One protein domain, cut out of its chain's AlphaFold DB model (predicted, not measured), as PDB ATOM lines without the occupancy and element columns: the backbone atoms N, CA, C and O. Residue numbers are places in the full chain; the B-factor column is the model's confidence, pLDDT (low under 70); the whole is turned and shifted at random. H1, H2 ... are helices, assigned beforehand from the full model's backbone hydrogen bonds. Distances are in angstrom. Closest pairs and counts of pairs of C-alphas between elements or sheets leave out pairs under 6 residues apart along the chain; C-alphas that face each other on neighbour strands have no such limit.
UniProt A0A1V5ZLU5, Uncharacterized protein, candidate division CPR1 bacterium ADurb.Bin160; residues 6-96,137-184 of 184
ATOM      1  N   GLU A   6      -4.162 -25.698  48.970       92.25
ATOM      2  CA  GLU A   6      -3.228 -25.323  47.921       92.25
ATOM      3  C   GLU A   6      -3.718 -24.065  47.185       92.25
ATOM      4  O   GLU A   6      -2.954 -23.115  47.037       92.25
ATOM      5  N   SER A   7      -5.009 -23.976  46.845       94.25
ATOM      6  CA  SER A   7      -5.602 -22.768  46.248       94.25
ATOM      7  C   SER A   7      -5.517 -21.557  47.181       94.25
ATOM      8  O   SER A   7      -5.146 -20.465  46.753       94.25
ATOM      9  N   LYS A   8      -5.781 -21.747  48.481       93.81
ATOM     10  CA  LYS A   8      -5.594 -20.695  49.500       93.81
ATOM     11  C   LYS A   8      -4.136 -20.246  49.593       93.81
ATOM     12  O   LYS A   8      -3.860 -19.059  49.718       93.81
ATOM     13  N   THR A   9      -3.202 -21.188  49.495       92.44
ATOM     14  CA  THR A   9      -1.767 -20.886  49.478       92.44
ATOM     15  C   THR A   9      -1.397 -20.030  48.269       92.44
ATOM     16  O   THR A   9      -0.727 -19.012  48.439       92.44
ATOM     17  N   ARG A  10      -1.881 -20.385  47.070       93.19
ATOM     18  CA  ARG A  10      -1.664 -19.597  45.846       93.19
ATOM     19  C   ARG A  10      -2.193 -18.174  45.967       93.19
ATOM     20  O   ARG A  10      -1.484 -17.246  45.599       93.19
ATOM     21  N   LEU A  11      -3.377 -17.992  46.547       94.94
ATOM     22  CA  LEU A  11      -3.930 -16.658  46.798       94.94
ATOM     23  C   LEU A  11      -3.023 -15.815  47.700       94.94
ATOM     24  O   LEU A  11      -2.774 -14.651  47.402       94.94
ATOM     25  N   ILE A  12      -2.485 -16.401  48.773       94.62
ATOM     26  CA  ILE A  12      -1.574 -15.693  49.682       94.62
ATOM     27  C   ILE A  12      -0.256 -15.349  48.974       94.62
ATOM     28  O   ILE A  12       0.231 -14.226  49.102       94.62
ATOM     29  N   GLU A  13       0.325 -16.283  48.215       94.69
ATOM     30  CA  GLU A  13       1.525 -16.019  47.406       94.69
ATOM     31  C   GLU A  13       1.284 -14.863  46.428       94.69
ATOM     32  O   GLU A  13       2.074 -13.920  46.388       94.69
ATOM     33  N   ASN A  14       0.164 -14.896  45.706       96.06
ATOM     34  CA  ASN A  14      -0.230 -13.868  44.749       96.06
ATOM     35  C   ASN A  14      -0.429 -12.500  45.420       96.06
ATOM     36  O   ASN A  14       0.072 -11.492  44.920       96.06
ATOM     37  N   PHE A  15      -1.077 -12.459  46.589       97.00
ATOM     38  CA  PHE A  15      -1.284 -11.232  47.364       97.00
ATOM     39  C   PHE A  15       0.029 -10.518  47.710       97.00
ATOM     40  O   PHE A  15       0.099  -9.286  47.681       97.00
ATOM     41  N   TYR A  16       1.077 -11.274  48.047       96.81
ATOM     42  CA  TYR A  16       2.401 -10.705  48.303       96.81
ATOM     43  C   TYR A  16       3.187 -10.448  47.016       96.81
ATOM     44  O   TYR A  16       3.948  -9.483  46.960       96.81
ATOM     45  N   ALA A  17       3.008 -11.274  45.983       97.50
ATOM     46  CA  ALA A  17       3.702 -11.128  44.709       97.50
ATOM     47  C   ALA A  17       3.353  -9.801  44.022       97.50
ATOM     48  O   ALA A  17       4.235  -9.186  43.432       97.50
ATOM     49  N   LEU A  18       2.118  -9.307  44.173       97.94
ATOM     50  CA  LEU A  18       1.714  -7.984  43.682       97.94
ATOM     51  C   LEU A  18       2.567  -6.849  44.276       97.94
ATOM     52  O   LEU A  18       3.027  -5.978  43.543       97.94
ATOM     53  N   ASP A  19       2.885  -6.895  45.574       97.56
ATOM     54  CA  ASP A  19       3.758  -5.881  46.183       97.56
ATOM     55  C   ASP A  19       5.166  -5.932  45.576       97.56
ATOM     56  O   ASP A  19       5.754  -4.908  45.225       97.56
ATOM     57  N   TYR A  20       5.711  -7.141  45.418       97.50
ATOM     58  CA  TYR A  20       7.014  -7.322  44.787       97.50
ATOM     59  C   TYR A  20       7.002  -6.898  43.318       97.50
ATOM     60  O   TYR A  20       8.002  -6.350  42.865       97.50
ATOM     61  N   LEU A  21       5.896  -7.096  42.597       97.38
ATOM     62  CA  LEU A  21       5.732  -6.676  41.209       97.38
ATOM     63  C   LEU A  21       5.800  -5.155  41.079       97.38
ATOM     64  O   LEU A  21       6.568  -4.667  40.249       97.38
ATOM     65  N   PHE A  22       5.056  -4.415  41.900       96.12
ATOM     66  CA  PHE A  22       4.968  -2.957  41.778       96.12
ATOM     67  C   PHE A  22       6.137  -2.232  42.446       96.12
ATOM     68  O   PHE A  22       6.676  -1.280  41.889       96.12
ATOM     69  N   PHE A  23       6.584  -2.706  43.611       95.12
ATOM     70  CA  PHE A  23       7.514  -1.962  44.468       95.12
ATOM     71  C   PHE A  23       8.882  -2.632  44.631       95.12
ATOM     72  O   PHE A  23       9.792  -2.052  45.223       95.12
ATOM     73  N   GLY A  24       9.042  -3.881  44.174       94.38
ATOM     74  CA  GLY A  24      10.258  -4.682  44.400       94.38
ATOM     75  C   GLY A  24      10.439  -5.167  45.845       94.38
ATOM     76  O   GLY A  24      11.384  -5.896  46.143       94.38
ATOM     77  N   LYS A  25       9.528  -4.794  46.747       94.31
ATOM     78  CA  LYS A  25       9.497  -5.156  48.168       94.31
ATOM     79  C   LYS A  25       8.053  -5.118  48.673       94.31
ATOM     80  O   LYS A  25       7.180  -4.571  48.016       94.31
ATOM     81  N   ARG A  26       7.803  -5.672  49.862       93.69
ATOM     82  CA  ARG A  26       6.488  -5.577  50.520       93.69
ATOM     83  C   ARG A  26       6.088  -4.116  50.731       93.69
ATOM     84  O   ARG A  26       6.938  -3.319  51.132       93.69
ATOM     85  N   ILE A  27       4.802  -3.798  50.567       92.75
ATOM     86  CA  ILE A  27       4.295  -2.424  50.726       92.75
ATOM     87  C   ILE A  27       4.551  -1.864  52.135       92.75
ATOM     88  O   ILE A  27       4.859  -0.688  52.296       92.75
ATOM     89  N   SER A  28       4.557  -2.728  53.155       90.00
ATOM     90  CA  SER A  28       4.892  -2.354  54.537       90.00
ATOM     91  C   SER A  28       6.330  -1.843  54.711       90.00
ATOM     92  O   SER A  28       6.640  -1.230  55.721       90.00
ATOM     93  N   LYS A  29       7.230  -2.146  53.764       89.56
ATOM     94  CA  LYS A  29       8.628  -1.679  53.732       89.56
ATOM     95  C   LYS A  29       8.844  -0.555  52.712       89.56
ATOM     96  O   LYS A  29       9.989  -0.186  52.429       89.56
ATOM     97  N   PHE A  30       7.779  -0.093  52.066       87.19
ATOM     98  CA  PHE A  30       7.836   0.992  51.105       87.19
ATOM     99  C   PHE A  30       7.554   2.303  51.834       87.19
ATOM    100  O   PHE A  30       6.512   2.450  52.468       87.19
ATOM    101  N   GLU A  31       8.496   3.237  51.788       83.12
ATOM    102  CA  GLU A  31       8.295   4.586  52.315       83.12
ATOM    103  C   GLU A  31       7.377   5.341  51.357       83.12
ATOM    104  O   GLU A  31       7.552   5.269  50.142       83.12
ATOM    105  N   ASN A  32       6.360   6.005  51.895       76.25
ATOM    106  CA  ASN A  32       5.501   6.885  51.120       76.25
ATOM    107  C   ASN A  32       5.126   8.096  51.973       76.25
ATOM    108  O   ASN A  32       5.120   8.008  53.200       76.25
ATOM    109  N   CYS A  33       4.806   9.204  51.312       73.44
ATOM    110  CA  CYS A  33       4.390  10.423  51.994       73.44
ATOM    111  C   CYS A  33       2.965  10.303  52.575       73.44
ATOM    112  O   CYS A  33       2.691  10.834  53.647       73.44
ATOM    113  N   CYS A  34       2.072   9.552  51.911       83.69
ATOM    114  CA  CYS A  34       0.634   9.568  52.208       83.69
ATOM    115  C   CYS A  34       0.093   8.193  52.656       83.69
ATOM    116  O   CYS A  34      -0.086   7.309  51.810       83.69
ATOM    117  N   PRO A  35      -0.238   7.989  53.947       88.00
ATOM    118  CA  PRO A  35      -0.838   6.744  54.442       88.00
ATOM    119  C   PRO A  35      -2.130   6.338  53.717       88.00
ATOM    120  O   PRO A  35      -2.319   5.155  53.446       88.00
ATOM    121  N   LEU A  36      -2.950   7.316  53.314       91.62
ATOM    122  CA  LEU A  36      -4.210   7.086  52.601       91.62
ATOM    123  C   LEU A  36      -4.015   6.287  51.300       91.62
ATOM    124  O   LEU A  36      -4.707   5.303  51.071       91.62
ATOM    125  N   LEU A  37      -2.994   6.617  50.500       90.81
ATOM    126  CA  LEU A  37      -2.709   5.894  49.251       90.81
ATOM    127  C   LEU A  37      -2.355   4.417  49.498       90.81
ATOM    128  O   LEU A  37      -2.675   3.543  48.695       90.81
ATOM    129  N   LYS A  38      -1.680   4.123  50.619       92.88
ATOM    130  CA  LYS A  38      -1.368   2.743  51.028       92.88
ATOM    131  C   LYS A  38      -2.627   1.987  51.428       92.88
ATOM    132  O   LYS A  38      -2.737   0.805  51.109       92.88
ATOM    133  N   GLU A  39      -3.530   2.644  52.143       93.81
ATOM    134  CA  GLU A  39      -4.799   2.065  52.569       93.81
ATOM    135  C   GLU A  39      -5.698   1.757  51.371       93.81
ATOM    136  O   GLU A  39      -6.189   0.634  51.259       93.81
ATOM    137  N   GLU A  40      -5.818   2.687  50.423       94.88
ATOM    138  CA  GLU A  40      -6.518   2.467  49.155       94.88
ATOM    139  C   GLU A  40      -5.927   1.274  48.397       94.88
ATOM    140  O   GLU A  40      -6.646   0.337  48.049       94.88
ATOM    141  N   TYR A  41      -4.601   1.238  48.225       96.88
ATOM    142  CA  TYR A  41      -3.923   0.115  47.575       96.88
ATOM    143  C   TYR A  41      -4.218  -1.225  48.269       96.88
ATOM    144  O   TYR A  41      -4.516  -2.219  47.604       96.88
ATOM    145  N   LEU A  42      -4.138  -1.280  49.602       96.69
ATOM    146  CA  LEU A  42      -4.409  -2.499  50.366       96.69
ATOM    147  C   LEU A  42      -5.878  -2.923  50.272       96.69
ATOM    148  O   LEU A  42      -6.150  -4.119  50.139       96.69
ATOM    149  N   THR A  43      -6.797  -1.960  50.289       97.56
ATOM    150  CA  THR A  43      -8.242  -2.180  50.165       97.56
ATOM    151  C   THR A  43      -8.577  -2.755  48.795       97.56
ATOM    152  O   THR A  43      -9.158  -3.839  48.707       97.56
ATOM    153  N   THR A  44      -8.110  -2.115  47.721       97.62
ATOM    154  CA  THR A  44      -8.306  -2.604  46.352       97.62
ATOM    155  C   THR A  44      -7.641  -3.963  46.148       97.62
ATOM    156  O   THR A  44      -8.222  -4.849  45.522       97.62
ATOM    157  N   LYS A  45      -6.459  -4.193  46.734       97.62
ATOM    158  CA  LYS A  45      -5.789  -5.500  46.682       97.62
ATOM    159  C   LYS A  45      -6.611  -6.590  47.375       97.62
ATOM    160  O   LYS A  45      -6.708  -7.699  46.852       97.62
ATOM    161  N   GLY A  46      -7.207  -6.295  48.532       97.62
ATOM    162  CA  GLY A  46      -8.097  -7.213  49.249       97.62
ATOM    163  C   GLY A  46      -9.378  -7.526  48.468       97.62
ATOM    164  O   GLY A  46      -9.747  -8.697  48.330       97.62
ATOM    165  N   ALA A  47     -10.007  -6.504  47.885       97.88
ATOM    166  CA  ALA A  47     -11.164  -6.668  47.008       97.88
ATOM    167  C   ALA A  47     -10.821  -7.539  45.787       97.88
ATOM    168  O   ALA A  47     -11.541  -8.487  45.475       97.88
ATOM    169  N   LEU A  48      -9.667  -7.299  45.155       97.62
ATOM    170  CA  LEU A  48      -9.194  -8.091  44.021       97.62
ATOM    171  C   LEU A  48      -8.995  -9.565  44.400       97.62
ATOM    172  O   LEU A  48      -9.388 -10.447  43.642       97.62
ATOM    173  N   MET A  49      -8.444  -9.861  45.585       97.25
ATOM    174  CA  MET A  49      -8.322 -11.254  46.048       97.25
ATOM    175  C   MET A  49      -9.680 -11.917  46.280       97.25
ATOM    176  O   MET A  49      -9.802 -13.122  46.075       97.25
ATOM    177  N   SER A  50     -10.695 -11.149  46.675       97.31
ATOM    178  CA  SER A  50     -12.058 -11.662  46.842       97.31
ATOM    179  C   SER A  50     -12.650 -12.094  45.499       97.31
ATOM    180  O   SER A  50     -13.181 -13.197  45.398       97.31
ATOM    181  N   ILE A  51     -12.448 -11.304  44.437       97.44
ATOM    182  CA  ILE A  51     -12.813 -11.715  43.072       97.44
ATOM    183  C   ILE A  51     -12.033 -12.960  42.643       97.44
ATOM    184  O   ILE A  51     -12.627 -13.916  42.146       97.44
ATOM    185  N   MET A  52     -10.722 -13.009  42.904       97.00
ATOM    186  CA  MET A  52      -9.914 -14.187  42.570       97.00
ATOM    187  C   MET A  52     -10.401 -15.456  43.283       97.00
ATOM    188  O   MET A  52     -10.368 -16.531  42.687       97.00
ATOM    189  N   ILE A  53     -10.884 -15.361  44.527       97.12
ATOM    190  CA  ILE A  53     -11.484 -16.494  45.250       97.12
ATOM    191  C   ILE A  53     -12.708 -17.033  44.505       97.12
ATOM    192  O   ILE A  53     -12.830 -18.250  44.345       97.12
ATOM    193  N   GLU A  54     -13.598 -16.155  44.046       97.12
ATOM    194  CA  GLU A  54     -14.789 -16.570  43.300       97.12
ATOM    195  C   GLU A  54     -14.423 -17.156  41.935       97.12
ATOM    196  O   GLU A  54     -14.919 -18.225  41.576       97.12
ATOM    197  N   MET A  55     -13.459 -16.560  41.225       96.44
ATOM    198  CA  MET A  55     -12.941 -17.125  39.974       96.44
ATOM    199  C   MET A  55     -12.307 -18.508  40.188       96.44
ATOM    200  O   MET A  55     -12.521 -19.414  39.386       96.44
ATOM    201  N   TYR A  56     -11.575 -18.712  41.288       96.62
ATOM    202  CA  TYR A  56     -10.972 -20.005  41.632       96.62
ATOM    203  C   TYR A  56     -12.035 -21.072  41.908       96.62
ATOM    204  O   TYR A  56     -11.871 -22.224  41.504       96.62
ATOM    205  N   LYS A  57     -13.123 -20.707  42.598       95.56
ATOM    206  CA  LYS A  57     -14.256 -21.613  42.829       95.56
ATOM    207  C   LYS A  57     -14.943 -21.961  41.512       95.56
ATOM    208  O   LYS A  57     -15.185 -23.139  41.258       95.56
ATOM    209  N   LEU A  58     -15.221 -20.954  40.682       95.75
ATOM    210  CA  LEU A  58     -15.933 -21.117  39.418       95.75
ATOM    211  C   LEU A  58     -15.154 -21.996  38.429       95.75
ATOM    212  O   LEU A  58     -15.735 -22.891  37.825       95.75
ATOM    213  N   ALA A  59     -13.839 -21.789  38.319       95.31
ATOM    214  CA  ALA A  59     -12.966 -22.539  37.414       95.31
ATOM    215  C   ALA A  59     -12.484 -23.894  37.976       95.31
ATOM    216  O   ALA A  59     -11.704 -24.594  37.325       95.31
ATOM    217  N   LYS A  60     -12.919 -24.279  39.186       94.44
ATOM    218  CA  LYS A  60     -12.437 -25.472  39.909       94.44
ATOM    219  C   LYS A  60     -10.903 -25.531  39.968       94.44
ATOM    220  O   LYS A  60     -10.278 -26.498  39.528       94.44
ATOM    221  N   HIS A  61     -10.303 -24.475  40.511       95.62
ATOM    222  CA  HIS A  61      -8.856 -24.348  40.660       95.62
ATOM    223  C   HIS A  61      -8.285 -25.447  41.571       95.62
ATOM    224  O   HIS A  61      -8.637 -25.540  42.755       95.62
ATOM    225  N   SER A  62      -7.391 -26.270  41.021       92.44
ATOM    226  CA  SER A  62      -6.862 -27.487  41.646       92.44
ATOM    227  C   SER A  62      -5.337 -27.606  41.473       92.44
ATOM    228  O   SER A  62      -4.850 -28.495  40.769       92.44
ATOM    229  N   PRO A  63      -4.557 -26.722  42.118       91.31
ATOM    230  CA  PRO A  63      -3.104 -26.777  42.090       91.31
ATOM    231  C   PRO A  63      -2.579 -28.087  42.677       91.31
ATOM    232  O   PRO A  63      -3.163 -28.665  43.600       91.31
ATOM    233  N   LYS A  64      -1.434 -28.542  42.159       89.25
ATOM    234  CA  LYS A  64      -0.756 -29.742  42.662       89.25
ATOM    235  C   LYS A  64      -0.380 -29.564  44.137       89.25
ATOM    236  O   LYS A  64       0.007 -28.479  44.569       89.25
ATOM    237  N   LYS A  65      -0.466 -30.654  44.905       83.94
ATOM    238  CA  LYS A  65      -0.088 -30.663  46.323       83.94
ATOM    239  C   LYS A  65       1.385 -30.296  46.484       83.94
ATOM    240  O   LYS A  65       2.256 -30.923  45.884       83.94
ATOM    241  N   ASN A  66       1.657 -29.324  47.350       72.25
ATOM    242  CA  ASN A  66       3.016 -29.028  47.782       72.25
ATOM    243  C   ASN A  66       3.428 -30.047  48.851       72.25
ATOM    244  O   ASN A  66       2.790 -30.137  49.898       72.25
ATOM    245  N   GLN A  67       4.504 -30.794  48.599       63.53
ATOM    246  CA  GLN A  67       5.045 -31.771  49.555       63.53
ATOM    247  C   GLN A  67       5.740 -31.100  50.758       63.53
ATOM    248  O   GLN A  67       5.893 -31.710  51.812       63.53
ATOM    249  N   ASN A  68       6.113 -29.821  50.633       68.19
ATOM    250  CA  ASN A  68       6.877 -29.098  51.650       68.19
ATOM    251  C   ASN A  68       5.987 -28.457  52.724       68.19
ATOM    252  O   ASN A  68       4.933 -27.883  52.433       68.19
ATOM    253  N   LYS A  69       6.465 -28.464  53.977       78.94
ATOM    254  CA  LYS A  69       5.841 -27.719  55.079       78.94
ATOM    255  C   LYS A  69       5.847 -26.226  54.749       78.94
ATOM    256  O   LYS A  69       6.898 -25.596  54.650       78.94
ATOM    257  N   LEU A  70       4.656 -25.660  54.586       81.88
ATOM    258  CA  LEU A  70       4.491 -24.262  54.220       81.88
ATOM    259  C   LEU A  70       4.910 -23.354  55.386       81.88
ATOM    260  O   LEU A  70       4.322 -23.412  56.466       81.88
ATOM    261  N   THR A  71       5.916 -22.505  55.176       89.44
ATOM    262  CA  THR A  71       6.337 -21.485  56.148       89.44
ATOM    263  C   THR A  71       6.203 -20.089  55.548       89.44
ATOM    264  O   THR A  71       6.257 -19.912  54.331       89.44
ATOM    265  N   LYS A  72       6.084 -19.063  56.400       88.38
ATOM    266  CA  LYS A  72       6.004 -17.656  55.966       88.38
ATOM    267  C   LYS A  72       7.196 -17.237  55.096       88.38
ATOM    268  O   LYS A  72       7.021 -16.492  54.137       88.38
ATOM    269  N   LYS A  73       8.398 -17.735  55.411       90.94
ATOM    270  CA  LYS A  73       9.620 -17.472  54.638       90.94
ATOM    271  C   LYS A  73       9.506 -18.023  53.214       90.94
ATOM    272  O   LYS A  73       9.800 -17.298  52.273       90.94
ATOM    273  N   ILE A  74       9.009 -19.254  53.070       90.69
ATOM    274  CA  ILE A  74       8.794 -19.893  51.763       90.69
ATOM    275  C   ILE A  74       7.751 -19.122  50.947       90.69
ATOM    276  O   ILE A  74       7.993 -18.836  49.783       90.69
ATOM    277  N   ILE A  75       6.635 -18.713  51.561       90.81
ATOM    278  CA  ILE A  75       5.592 -17.926  50.878       90.81
ATOM    279  C   ILE A  75       6.169 -16.625  50.306       90.81
ATOM    280  O   ILE A  75       5.897 -16.279  49.160       90.81
ATOM    281  N   PHE A  76       6.968 -15.897  51.090       93.00
ATOM    282  CA  PHE A  76       7.567 -14.644  50.628       93.00
ATOM    283  C   PHE A  76       8.611 -14.849  49.535       93.00
ATOM    284  O   PHE A  76       8.668 -14.041  48.610       93.00
ATOM    285  N   GLU A  77       9.404 -15.915  49.617       93.50
ATOM    286  CA  GLU A  77      10.369 -16.239  48.570       93.50
ATOM    287  C   GLU A  77       9.656 -16.617  47.267       93.50
ATOM    288  O   GLU A  77       9.933 -16.038  46.220       93.50
ATOM    289  N   ASN A  78       8.639 -17.479  47.342       92.25
ATOM    290  CA  ASN A  78       7.809 -17.842  46.194       92.25
ATOM    291  C   ASN A  78       7.122 -16.618  45.581       92.25
ATOM    292  O   ASN A  78       7.088 -16.482  44.358       92.25
ATOM    293  N   ALA A  79       6.595 -15.710  46.405       94.69
ATOM    294  CA  ALA A  79       5.986 -14.466  45.944       94.69
ATOM    295  C   ALA A  79       6.995 -13.578  45.199       94.69
ATOM    296  O   ALA A  79       6.688 -13.052  44.127       94.69
ATOM    297  N   ARG A  80       8.221 -13.450  45.724       95.88
ATOM    298  CA  ARG A  80       9.306 -12.696  45.085       95.88
ATOM    299  C   ARG A  80       9.718 -13.315  43.747       95.88
ATOM    300  O   ARG A  80       9.845 -12.585  42.766       95.88
ATOM    301  N   ILE A  81       9.901 -14.635  43.700       94.69
ATOM    302  CA  ILE A  81      10.234 -15.376  42.473       94.69
ATOM    303  C   ILE A  81       9.121 -15.202  41.437       94.69
ATOM    304  O   ILE A  81       9.395 -14.866  40.289       94.69
ATOM    305  N   SER A  82       7.862 -15.347  41.857       93.75
ATOM    306  CA  SER A  82       6.697 -15.184  40.980       93.75
ATOM    307  C   SER A  82       6.643 -13.779  40.380       93.75
ATOM    308  O   SER A  82       6.429 -13.631  39.182       93.75
ATOM    309  N   ALA A  83       6.904 -12.744  41.184       96.12
ATOM    310  CA  ALA A  83       6.963 -11.368  40.699       96.12
ATOM    311  C   ALA A  83       8.127 -11.127  39.724       96.12
ATOM    312  O   ALA A  83       7.964 -10.389  38.754       96.12
ATOM    313  N   LYS A  84       9.294 -11.744  39.956       95.88
ATOM    314  CA  LYS A  84      10.441 -11.663  39.040       95.88
ATOM    315  C   LYS A  84      10.100 -12.280  37.679       95.88
ATOM    316  O   LYS A  84      10.218 -11.589  36.673       95.88
ATOM    317  N   LEU A  85       9.596 -13.515  37.672       94.38
ATOM    318  CA  LEU A  85       9.174 -14.207  36.449       94.38
ATOM    319  C   LEU A  85       8.075 -13.431  35.714       94.38
ATOM    320  O   LEU A  85       8.141 -13.244  34.504       94.38
ATOM    321  N   ALA A  86       7.087 -12.909  36.447       94.75
ATOM    322  CA  ALA A  86       6.025 -12.104  35.856       94.75
ATOM    323  C   ALA A  86       6.572 -10.852  35.157       94.75
ATOM    324  O   ALA A  86       6.061 -10.492  34.099       94.75
ATOM    325  N   ARG A  87       7.605 -10.196  35.705       93.00
ATOM    326  CA  ARG A  87       8.263  -9.044  35.063       93.00
ATOM    327  C   ARG A  87       9.005  -9.440  33.793       93.00
ATOM    328  O   ARG A  87       8.859  -8.742  32.799       93.00
ATOM    329  N   GLU A  88       9.757 -10.537  33.822       93.94
ATOM    330  CA  GLU A  88      10.487 -11.055  32.655       93.94
ATOM    331  C   GLU A  88       9.520 -11.338  31.496       93.94
ATOM    332  O   GLU A  88       9.645 -10.737  30.431       93.94
ATOM    333  N   ILE A  89       8.455 -12.101  31.755       92.94
ATOM    334  CA  ILE A  89       7.407 -12.393  30.764       92.94
ATOM    335  C   ILE A  89       6.701 -11.109  30.306       92.94
ATOM    336  O   ILE A  89       6.366 -10.940  29.136       92.94
ATOM    337  N   THR A  90       6.460 -10.169  31.224       93.38
ATOM    338  CA  THR A  90       5.824  -8.894  30.872       93.38
ATOM    339  C   THR A  90       6.661  -8.112  29.872       93.38
ATOM    340  O   THR A  90       6.080  -7.559  28.945       93.38
ATOM    341  N   ILE A  91       7.987  -8.067  30.036       91.00
ATOM    342  CA  ILE A  91       8.894  -7.364  29.117       91.00
ATOM    343  C   ILE A  91       8.737  -7.915  27.698       91.00
ATOM    344  O   ILE A  91       8.566  -7.139  26.759       91.00
ATOM    345  N   GLU A  92       8.705  -9.238  27.553       92.38
ATOM    346  CA  GLU A  92       8.490  -9.891  26.259       92.38
ATOM    347  C   GLU A  92       7.115  -9.535  25.673       92.38
ATOM    348  O   GLU A  92       7.005  -9.123  24.516       92.38
ATOM    349  N   ILE A  93       6.052  -9.606  26.484       90.69
ATOM    350  CA  ILE A  93       4.684  -9.309  26.034       90.69
ATOM    351  C   ILE A  93       4.541  -7.848  25.596       90.69
ATOM    352  O   ILE A  93       3.937  -7.584  24.552       90.69
ATOM    353  N   VAL A  94       5.069  -6.883  26.358       89.81
ATOM    354  CA  VAL A  94       4.905  -5.453  26.032       89.81
ATOM    355  C   VAL A  94       5.686  -5.036  24.787       89.81
ATOM    356  O   VAL A  94       5.322  -4.049  24.147       89.81
ATOM    357  N   GLN A  95       6.710  -5.802  24.402       90.44
ATOM    358  CA  GLN A  95       7.453  -5.596  23.158       90.44
ATOM    359  C   GLN A  95       6.693  -6.086  21.918       90.44
ATOM    360  O   GLN A  95       7.009  -5.656  20.808       90.44
ATOM    361  N   THR A  96       5.662  -6.922  22.073       93.62
ATOM    362  CA  THR A  96       4.857  -7.399  20.939       93.62
ATOM    363  C   THR A  96       4.094  -6.267  20.245       93.62
ATOM    364  O   THR A  96       3.612  -5.324  20.879       93.62
ATOM    365  N   ASP A 137      -1.785  -9.560  35.622       96.44
ATOM    366  CA  ASP A 137      -2.415 -10.676  34.905       96.44
ATOM    367  C   ASP A 137      -1.523 -11.930  34.916       96.44
ATOM    368  O   ASP A 137      -2.002 -13.031  35.193       96.44
ATOM    369  N   ASN A 138      -0.214 -11.777  34.706       95.12
ATOM    370  CA  ASN A 138       0.738 -12.891  34.760       95.12
ATOM    371  C   ASN A 138       0.831 -13.536  36.152       95.12
ATOM    372  O   ASN A 138       1.073 -14.736  36.259       95.12
ATOM    373  N   ILE A 139       0.623 -12.775  37.228       96.25
ATOM    374  CA  ILE A 139       0.597 -13.321  38.594       96.25
ATOM    375  C   ILE A 139      -0.741 -14.008  38.885       96.25
ATOM    376  O   ILE A 139      -0.774 -15.111  39.432       96.25
ATOM    377  N   LEU A 140      -1.848 -13.346  38.551       96.31
ATOM    378  CA  LEU A 140      -3.181 -13.727  39.016       96.31
ATOM    379  C   LEU A 140      -3.869 -14.712  38.072       96.31
ATOM    380  O   LEU A 140      -4.376 -15.743  38.520       96.31
ATOM    381  N   MET A 141      -3.848 -14.416  36.776       94.62
ATOM    382  CA  MET A 141      -4.594 -15.153  35.761       94.62
ATOM    383  C   MET A 141      -3.803 -16.328  35.200       94.62
ATOM    384  O   MET A 141      -4.379 -17.392  35.017       94.62
ATOM    385  N   ALA A 142      -2.492 -16.204  34.979       91.00
ATOM    386  CA  ALA A 142      -1.726 -17.297  34.365       91.00
ATOM    387  C   ALA A 142      -1.815 -18.609  35.172       91.00
ATOM    388  O   ALA A 142      -1.997 -19.690  34.606       91.00
ATOM    389  N   ARG A 143      -1.762 -18.520  36.508       86.19
ATOM    390  CA  ARG A 143      -1.934 -19.684  37.397       86.19
ATOM    391  C   ARG A 143      -3.369 -20.187  37.419       86.19
ATOM    392  O   ARG A 143      -3.578 -21.381  37.266       86.19
ATOM    393  N   LEU A 144      -4.347 -19.281  37.506       93.69
ATOM    394  CA  LEU A 144      -5.762 -19.642  37.399       93.69
ATOM    395  C   LEU A 144      -6.026 -20.462  36.134       93.69
ATOM    396  O   LEU A 144      -6.639 -21.518  36.217       93.69
ATOM    397  N   LEU A 145      -5.536 -20.002  34.985       92.75
ATOM    398  CA  LEU A 145      -5.745 -20.657  33.696       92.75
ATOM    399  C   LEU A 145      -5.058 -22.030  33.613       92.75
ATOM    400  O   LEU A 145      -5.627 -22.957  33.048       92.75
ATOM    401  N   SER A 146      -3.852 -22.166  34.169       91.06
ATOM    402  CA  SER A 146      -3.034 -23.385  34.054       91.06
ATOM    403  C   SER A 146      -3.307 -24.446  35.124       91.06
ATOM    404  O   SER A 146      -3.042 -25.625  34.894       91.06
ATOM    405  N   GLU A 147      -3.822 -24.053  36.290       93.06
ATOM    406  CA  GLU A 147      -4.076 -24.944  37.432       93.06
ATOM    407  C   GLU A 147      -5.579 -25.275  37.604       93.06
ATOM    408  O   GLU A 147      -5.961 -25.942  38.569       93.06
ATOM    409  N   SER A 148      -6.448 -24.828  36.688       94.44
ATOM    410  CA  SER A 148      -7.900 -25.073  36.728       94.44
ATOM    411  C   SER A 148      -8.349 -26.229  35.850       94.44
ATOM    412  O   SER A 148      -7.807 -26.463  34.775       94.44
ATOM    413  N   THR A 149      -9.400 -26.918  36.292       92.81
ATOM    414  CA  THR A 149      -9.979 -28.062  35.566       92.81
ATOM    415  C   THR A 149     -11.219 -27.708  34.752       92.81
ATOM    416  O   THR A 149     -11.570 -28.449  33.841       92.81
ATOM    417  N   ASP A 150     -11.876 -26.582  35.043       92.38
ATOM    418  CA  ASP A 150     -13.140 -26.189  34.408       92.38
ATOM    419  C   ASP A 150     -13.078 -24.743  33.899       92.38
ATOM    420  O   ASP A 150     -13.884 -23.881  34.246       92.38
ATOM    421  N   ILE A 151     -12.057 -24.449  33.088       90.75
ATOM    422  CA  ILE A 151     -11.773 -23.075  32.656       90.75
ATOM    423  C   ILE A 151     -12.881 -22.473  31.786       90.75
ATOM    424  O   ILE A 151     -13.102 -21.264  31.798       90.75
ATOM    425  N   LEU A 152     -13.630 -23.322  31.076       93.12
ATOM    426  CA  LEU A 152     -14.741 -22.902  30.223       93.12
ATOM    427  C   LEU A 152     -15.871 -22.245  31.024       93.12
ATOM    428  O   LEU A 152     -16.621 -21.447  30.463       93.12
ATOM    429  N   LYS A 153     -15.971 -22.498  32.337       92.75
ATOM    430  CA  LYS A 153     -16.929 -21.804  33.208       92.75
ATOM    431  C   LYS A 153     -16.668 -20.307  33.314       92.75
ATOM    432  O   LYS A 153     -17.623 -19.569  33.546       92.75
ATOM    433  N   LEU A 154     -15.447 -19.834  33.070       91.81
ATOM    434  CA  LEU A 154     -15.175 -18.394  33.000       91.81
ATOM    435  C   LEU A 154     -15.868 -17.720  31.802       91.81
ATOM    436  O   LEU A 154     -16.123 -16.525  31.851       91.81
ATOM    437  N   ASN A 155     -16.265 -18.479  30.773       93.81
ATOM    438  CA  ASN A 155     -17.019 -17.938  29.635       93.81
ATOM    439  C   ASN A 155     -18.527 -17.805  29.910       93.81
ATOM    440  O   ASN A 155     -19.245 -17.240  29.078       93.81
ATOM    441  N   SER A 156     -19.011 -18.336  31.040       96.62
ATOM    442  CA  SER A 156     -20.405 -18.193  31.473       96.62
ATOM    443  C   SER A 156     -20.739 -16.746  31.845       96.62
ATOM    444  O   SER A 156     -19.846 -15.912  31.987       96.62
ATOM    445  N   TRP A 157     -22.027 -16.447  32.024       96.00
ATOM    446  CA  TRP A 157     -22.487 -15.125  32.461       96.00
ATOM    447  C   TRP A 157     -21.793 -14.673  33.758       96.00
ATOM    448  O   TRP A 157     -21.181 -13.608  33.787       96.00
ATOM    449  N   ASP A 158     -21.786 -15.532  34.781       95.19
ATOM    450  CA  ASP A 158     -21.115 -15.256  36.059       95.19
ATOM    451  C   ASP A 158     -19.603 -15.081  35.885       95.19
ATOM    452  O   ASP A 158     -18.989 -14.207  36.493       95.19
ATOM    453  N   GLY A 159     -18.997 -15.888  35.010       95.81
ATOM    454  CA  GLY A 159     -17.576 -15.795  34.690       95.81
ATOM    455  C   GLY A 159     -17.194 -14.452  34.069       95.81
ATOM    456  O   GLY A 159     -16.208 -13.851  34.491       95.81
ATOM    457  N   ARG A 160     -18.014 -13.937  33.146       96.19
ATOM    458  CA  ARG A 160     -17.814 -12.617  32.530       96.19
ATOM    459  C   ARG A 160     -17.966 -11.483  33.540       96.19
ATOM    460  O   ARG A 160     -17.137 -10.579  33.546       96.19
ATOM    461  N   ILE A 161     -18.955 -11.562  34.436       97.19
ATOM    462  CA  ILE A 161     -19.121 -10.583  35.525       97.19
ATOM    463  C   ILE A 161     -17.865 -10.541  36.403       97.19
ATOM    464  O   ILE A 161     -17.357  -9.462  36.711       97.19
ATOM    465  N   LEU A 162     -17.340 -11.708  36.787       97.38
ATOM    466  CA  LEU A 162     -16.118 -11.791  37.586       97.38
ATOM    467  C   LEU A 162     -14.894 -11.268  36.828       97.38
ATOM    468  O   LEU A 162     -14.065 -10.582  37.421       97.38
ATOM    469  N   GLU A 163     -14.780 -11.556  35.532       96.44
ATOM    470  CA  GLU A 163     -13.690 -11.055  34.692       96.44
ATOM    471  C   GLU A 163     -13.717  -9.522  34.574       96.44
ATOM    472  O   GLU A 163     -12.673  -8.871  34.654       96.44
ATOM    473  N   ASP A 164     -14.898  -8.924  34.427       97.19
ATOM    474  CA  ASP A 164     -15.041  -7.473  34.345       97.19
ATOM    475  C   ASP A 164     -14.756  -6.804  35.695       97.19
ATOM    476  O   ASP A 164     -13.987  -5.838  35.753       97.19
ATOM    477  N   ALA A 165     -15.255  -7.372  36.798       97.88
ATOM    478  CA  ALA A 165     -14.900  -6.930  38.147       97.88
ATOM    479  C   ALA A 165     -13.384  -7.025  38.396       97.88
ATOM    480  O   ALA A 165     -12.776  -6.089  38.923       97.88
ATOM    481  N   TYR A 166     -12.753  -8.121  37.959       98.06
ATOM    482  CA  TYR A 166     -11.304  -8.304  38.008       98.06
ATOM    483  C   TYR A 166     -10.575  -7.192  37.247       98.06
ATOM    484  O   TYR A 166      -9.668  -6.571  37.801       98.06
ATOM    485  N   LYS A 167     -10.973  -6.896  36.002       97.44
ATOM    486  CA  LYS A 167     -10.338  -5.849  35.184       97.44
ATOM    487  C   LYS A 167     -10.443  -4.475  35.842       97.44
ATOM    488  O   LYS A 167      -9.445  -3.756  35.850       97.44
ATOM    489  N   ILE A 168     -11.607  -4.125  36.394       97.56
ATOM    490  CA  ILE A 168     -11.843  -2.841  37.074       97.56
ATOM    491  C   ILE A 168     -10.936  -2.716  38.301       97.56
ATOM    492  O   ILE A 168     -10.175  -1.754  38.416       97.56
ATOM    493  N   LEU A 169     -10.954  -3.717  39.186       98.06
ATOM    494  CA  LEU A 169     -10.150  -3.701  40.409       98.06
ATOM    495  C   LEU A 169      -8.650  -3.762  40.117       98.06
ATOM    496  O   LEU A 169      -7.870  -3.090  40.784       98.06
ATOM    497  N   ARG A 170      -8.227  -4.519  39.098       98.00
ATOM    498  CA  ARG A 170      -6.832  -4.540  38.643       98.00
ATOM    499  C   ARG A 170      -6.393  -3.158  38.164       98.00
ATOM    500  O   ARG A 170      -5.306  -2.726  38.530       98.00
ATOM    501  N   THR A 171      -7.207  -2.468  37.363       96.81
ATOM    502  CA  THR A 171      -6.891  -1.107  36.899       96.81
ATOM    503  C   THR A 171      -6.764  -0.148  38.082       96.81
ATOM    504  O   THR A 171      -5.730   0.504  38.208       96.81
ATOM    505  N   SER A 172      -7.730  -0.154  39.007       97.31
ATOM    506  CA  SER A 172      -7.671   0.663  40.227       97.31
ATOM    507  C   SER A 172      -6.425   0.356  41.072       97.31
ATOM    508  O   SER A 172      -5.735   1.266  41.524       97.31
ATOM    509  N   LEU A 173      -6.059  -0.922  41.219       97.88
ATOM    510  CA  LEU A 173      -4.865  -1.330  41.961       97.88
ATOM    511  C   LEU A 173      -3.580  -0.777  41.329       97.88
ATOM    512  O   LEU A 173      -2.685  -0.311  42.037       97.88
ATOM    513  N   VAL A 174      -3.483  -0.851  39.998       97.62
ATOM    514  CA  VAL A 174      -2.344  -0.336  39.228       97.62
ATOM    515  C   VAL A 174      -2.251   1.183  39.357       97.62
ATOM    516  O   VAL A 174      -1.153   1.704  39.557       97.62
ATOM    517  N   GLU A 175      -3.378   1.889  39.300       95.06
ATOM    518  CA  GLU A 175      -3.435   3.339  39.497       95.06
ATOM    519  C   GLU A 175      -2.939   3.735  40.890       95.06
ATOM    520  O   GLU A 175      -2.014   4.547  40.990       95.06
ATOM    521  N   SER A 176      -3.454   3.109  41.956       95.19
ATOM    522  CA  SER A 176      -2.985   3.358  43.326       95.19
ATOM    523  C   SER A 176      -1.490   3.056  43.476       95.19
ATOM    524  O   SER A 176      -0.750   3.837  44.074       95.19
ATOM    525  N   ALA A 177      -0.996   1.963  42.880       95.69
ATOM    526  CA  ALA A 177       0.427   1.628  42.912       95.69
ATOM    527  C   ALA A 177       1.295   2.692  42.215       95.69
ATOM    528  O   ALA A 177       2.337   3.087  42.743       95.69
ATOM    529  N   ILE A 178       0.867   3.196  41.054       94.75
ATOM    530  CA  ILE A 178       1.566   4.262  40.326       94.75
ATOM    531  C   ILE A 178       1.561   5.570  41.123       94.75
ATOM    532  O   ILE A 178       2.582   6.255  41.166       94.75
ATOM    533  N   GLN A 179       0.448   5.920  41.769       92.94
ATOM    534  CA  GLN A 179       0.371   7.108  42.622       92.94
ATOM    535  C   GLN A 179       1.333   7.011  43.810       92.94
ATOM    536  O   GLN A 179       2.086   7.951  44.058       92.94
ATOM    537  N   ILE A 180       1.399   5.851  44.473       93.00
ATOM    538  CA  ILE A 180       2.378   5.602  45.542       93.00
ATOM    539  C   ILE A 180       3.807   5.806  45.022       93.00
ATOM    540  O   ILE A 180       4.591   6.501  45.666       93.00
ATOM    541  N   LEU A 181       4.146   5.251  43.852       91.94
ATOM    542  CA  LEU A 181       5.482   5.396  43.259       91.94
ATOM    543  C   LEU A 181       5.833   6.846  42.897       91.94
ATOM    544  O   LEU A 181       7.003   7.214  42.969       91.94
ATOM    545  N   LYS A 182       4.842   7.656  42.509       88.75
ATOM    546  CA  LYS A 182       5.008   9.084  42.194       88.75
ATOM    547  C   LYS A 182       5.028   9.988  43.430       88.75
ATOM    548  O   LYS A 182       5.492  11.112  43.325       88.75
ATOM    549  N   SER A 183       4.504   9.519  44.564       81.12
ATOM    550  CA  SER A 183       4.457  10.259  45.839       81.12
ATOM    551  C   SER A 183       5.767  10.225  46.640       81.12
ATOM    552  O   SER A 183       5.792  10.651  47.795       81.12
ATOM    553  N   LYS A 184       6.820   9.653  46.052       62.91
ATOM    554  CA  LYS A 184       8.182   9.653  46.581       62.91
ATOM    555  C   LYS A 184       8.923  10.883  46.073       62.91
ATOM    556  O   LYS A 184       9.655  11.473  46.892       62.91
TER     557      LYS A 184
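Overview. This is residues 6 to 96 and 137 to 184 of the 184 residues of an uncharacterized protein of candidate division CPR1 bacterium ADurb.Bin160 (UniProt A0A1V5ZLU5). H6 and H2 run side by side in opposite ways, joined by H1 and short H4 in a loosely formed four-helix bundle; H3 crosses H1, its residues 91 to 95 sticking out. The printed part has 139 residues and six named helices, H1 to H6: all helix, compact, radius of gyration of the C-alphas 15.3 A, spans 44 by 37 by 32 A.

Along the chain. H6, residues 157 to 182, spans 37.9 A, ending at C-alpha 182 (5.008, 9.084, 42.194). H2 is 35 to 58, 35.1 A; H3 72 to 95, 35.0 A; H1 6 to 23, from C-alpha 6 (-3.228, -25.323, 47.921); H4 137 to 147; H5 151 to 155.

Arrangement. H6 touches H2, closest C-alphas Ser 176 and Tyr 41, 5.4 A, at a shallow tilt of 23 degrees. H2 and H1 form a hairpin, closest C-alphas Met 49 and Leu 11, 7.0 A. H1 touches H3 at a steep tilt of 61 degrees, closest C-alphas Ala 17 and Ala 79, 4.2 A. H4 touches H1 with H1's residues 14 to 18 alone, closest C-alphas Ile 139 and Asn 14, 6.2 A. H5 only just touches H2, with 3 pairs within 8 A. Every O i to N i+4 pair is within hydrogen-bond range in H2, H3 and H6, 13 of 14 in H1, 4 of 7 in H4 and 0 of 1 in H5, where 2 of 2 O i to N i+3 pairs are.

Size, cuts and confidence. Residues 97 to 136 are cut out, leaving 16.1 A between C-alphas 96 and 137. The links H1 to H2 and H2 to H3 are long. Residues 67, 68 and 184 have pLDDT under 70.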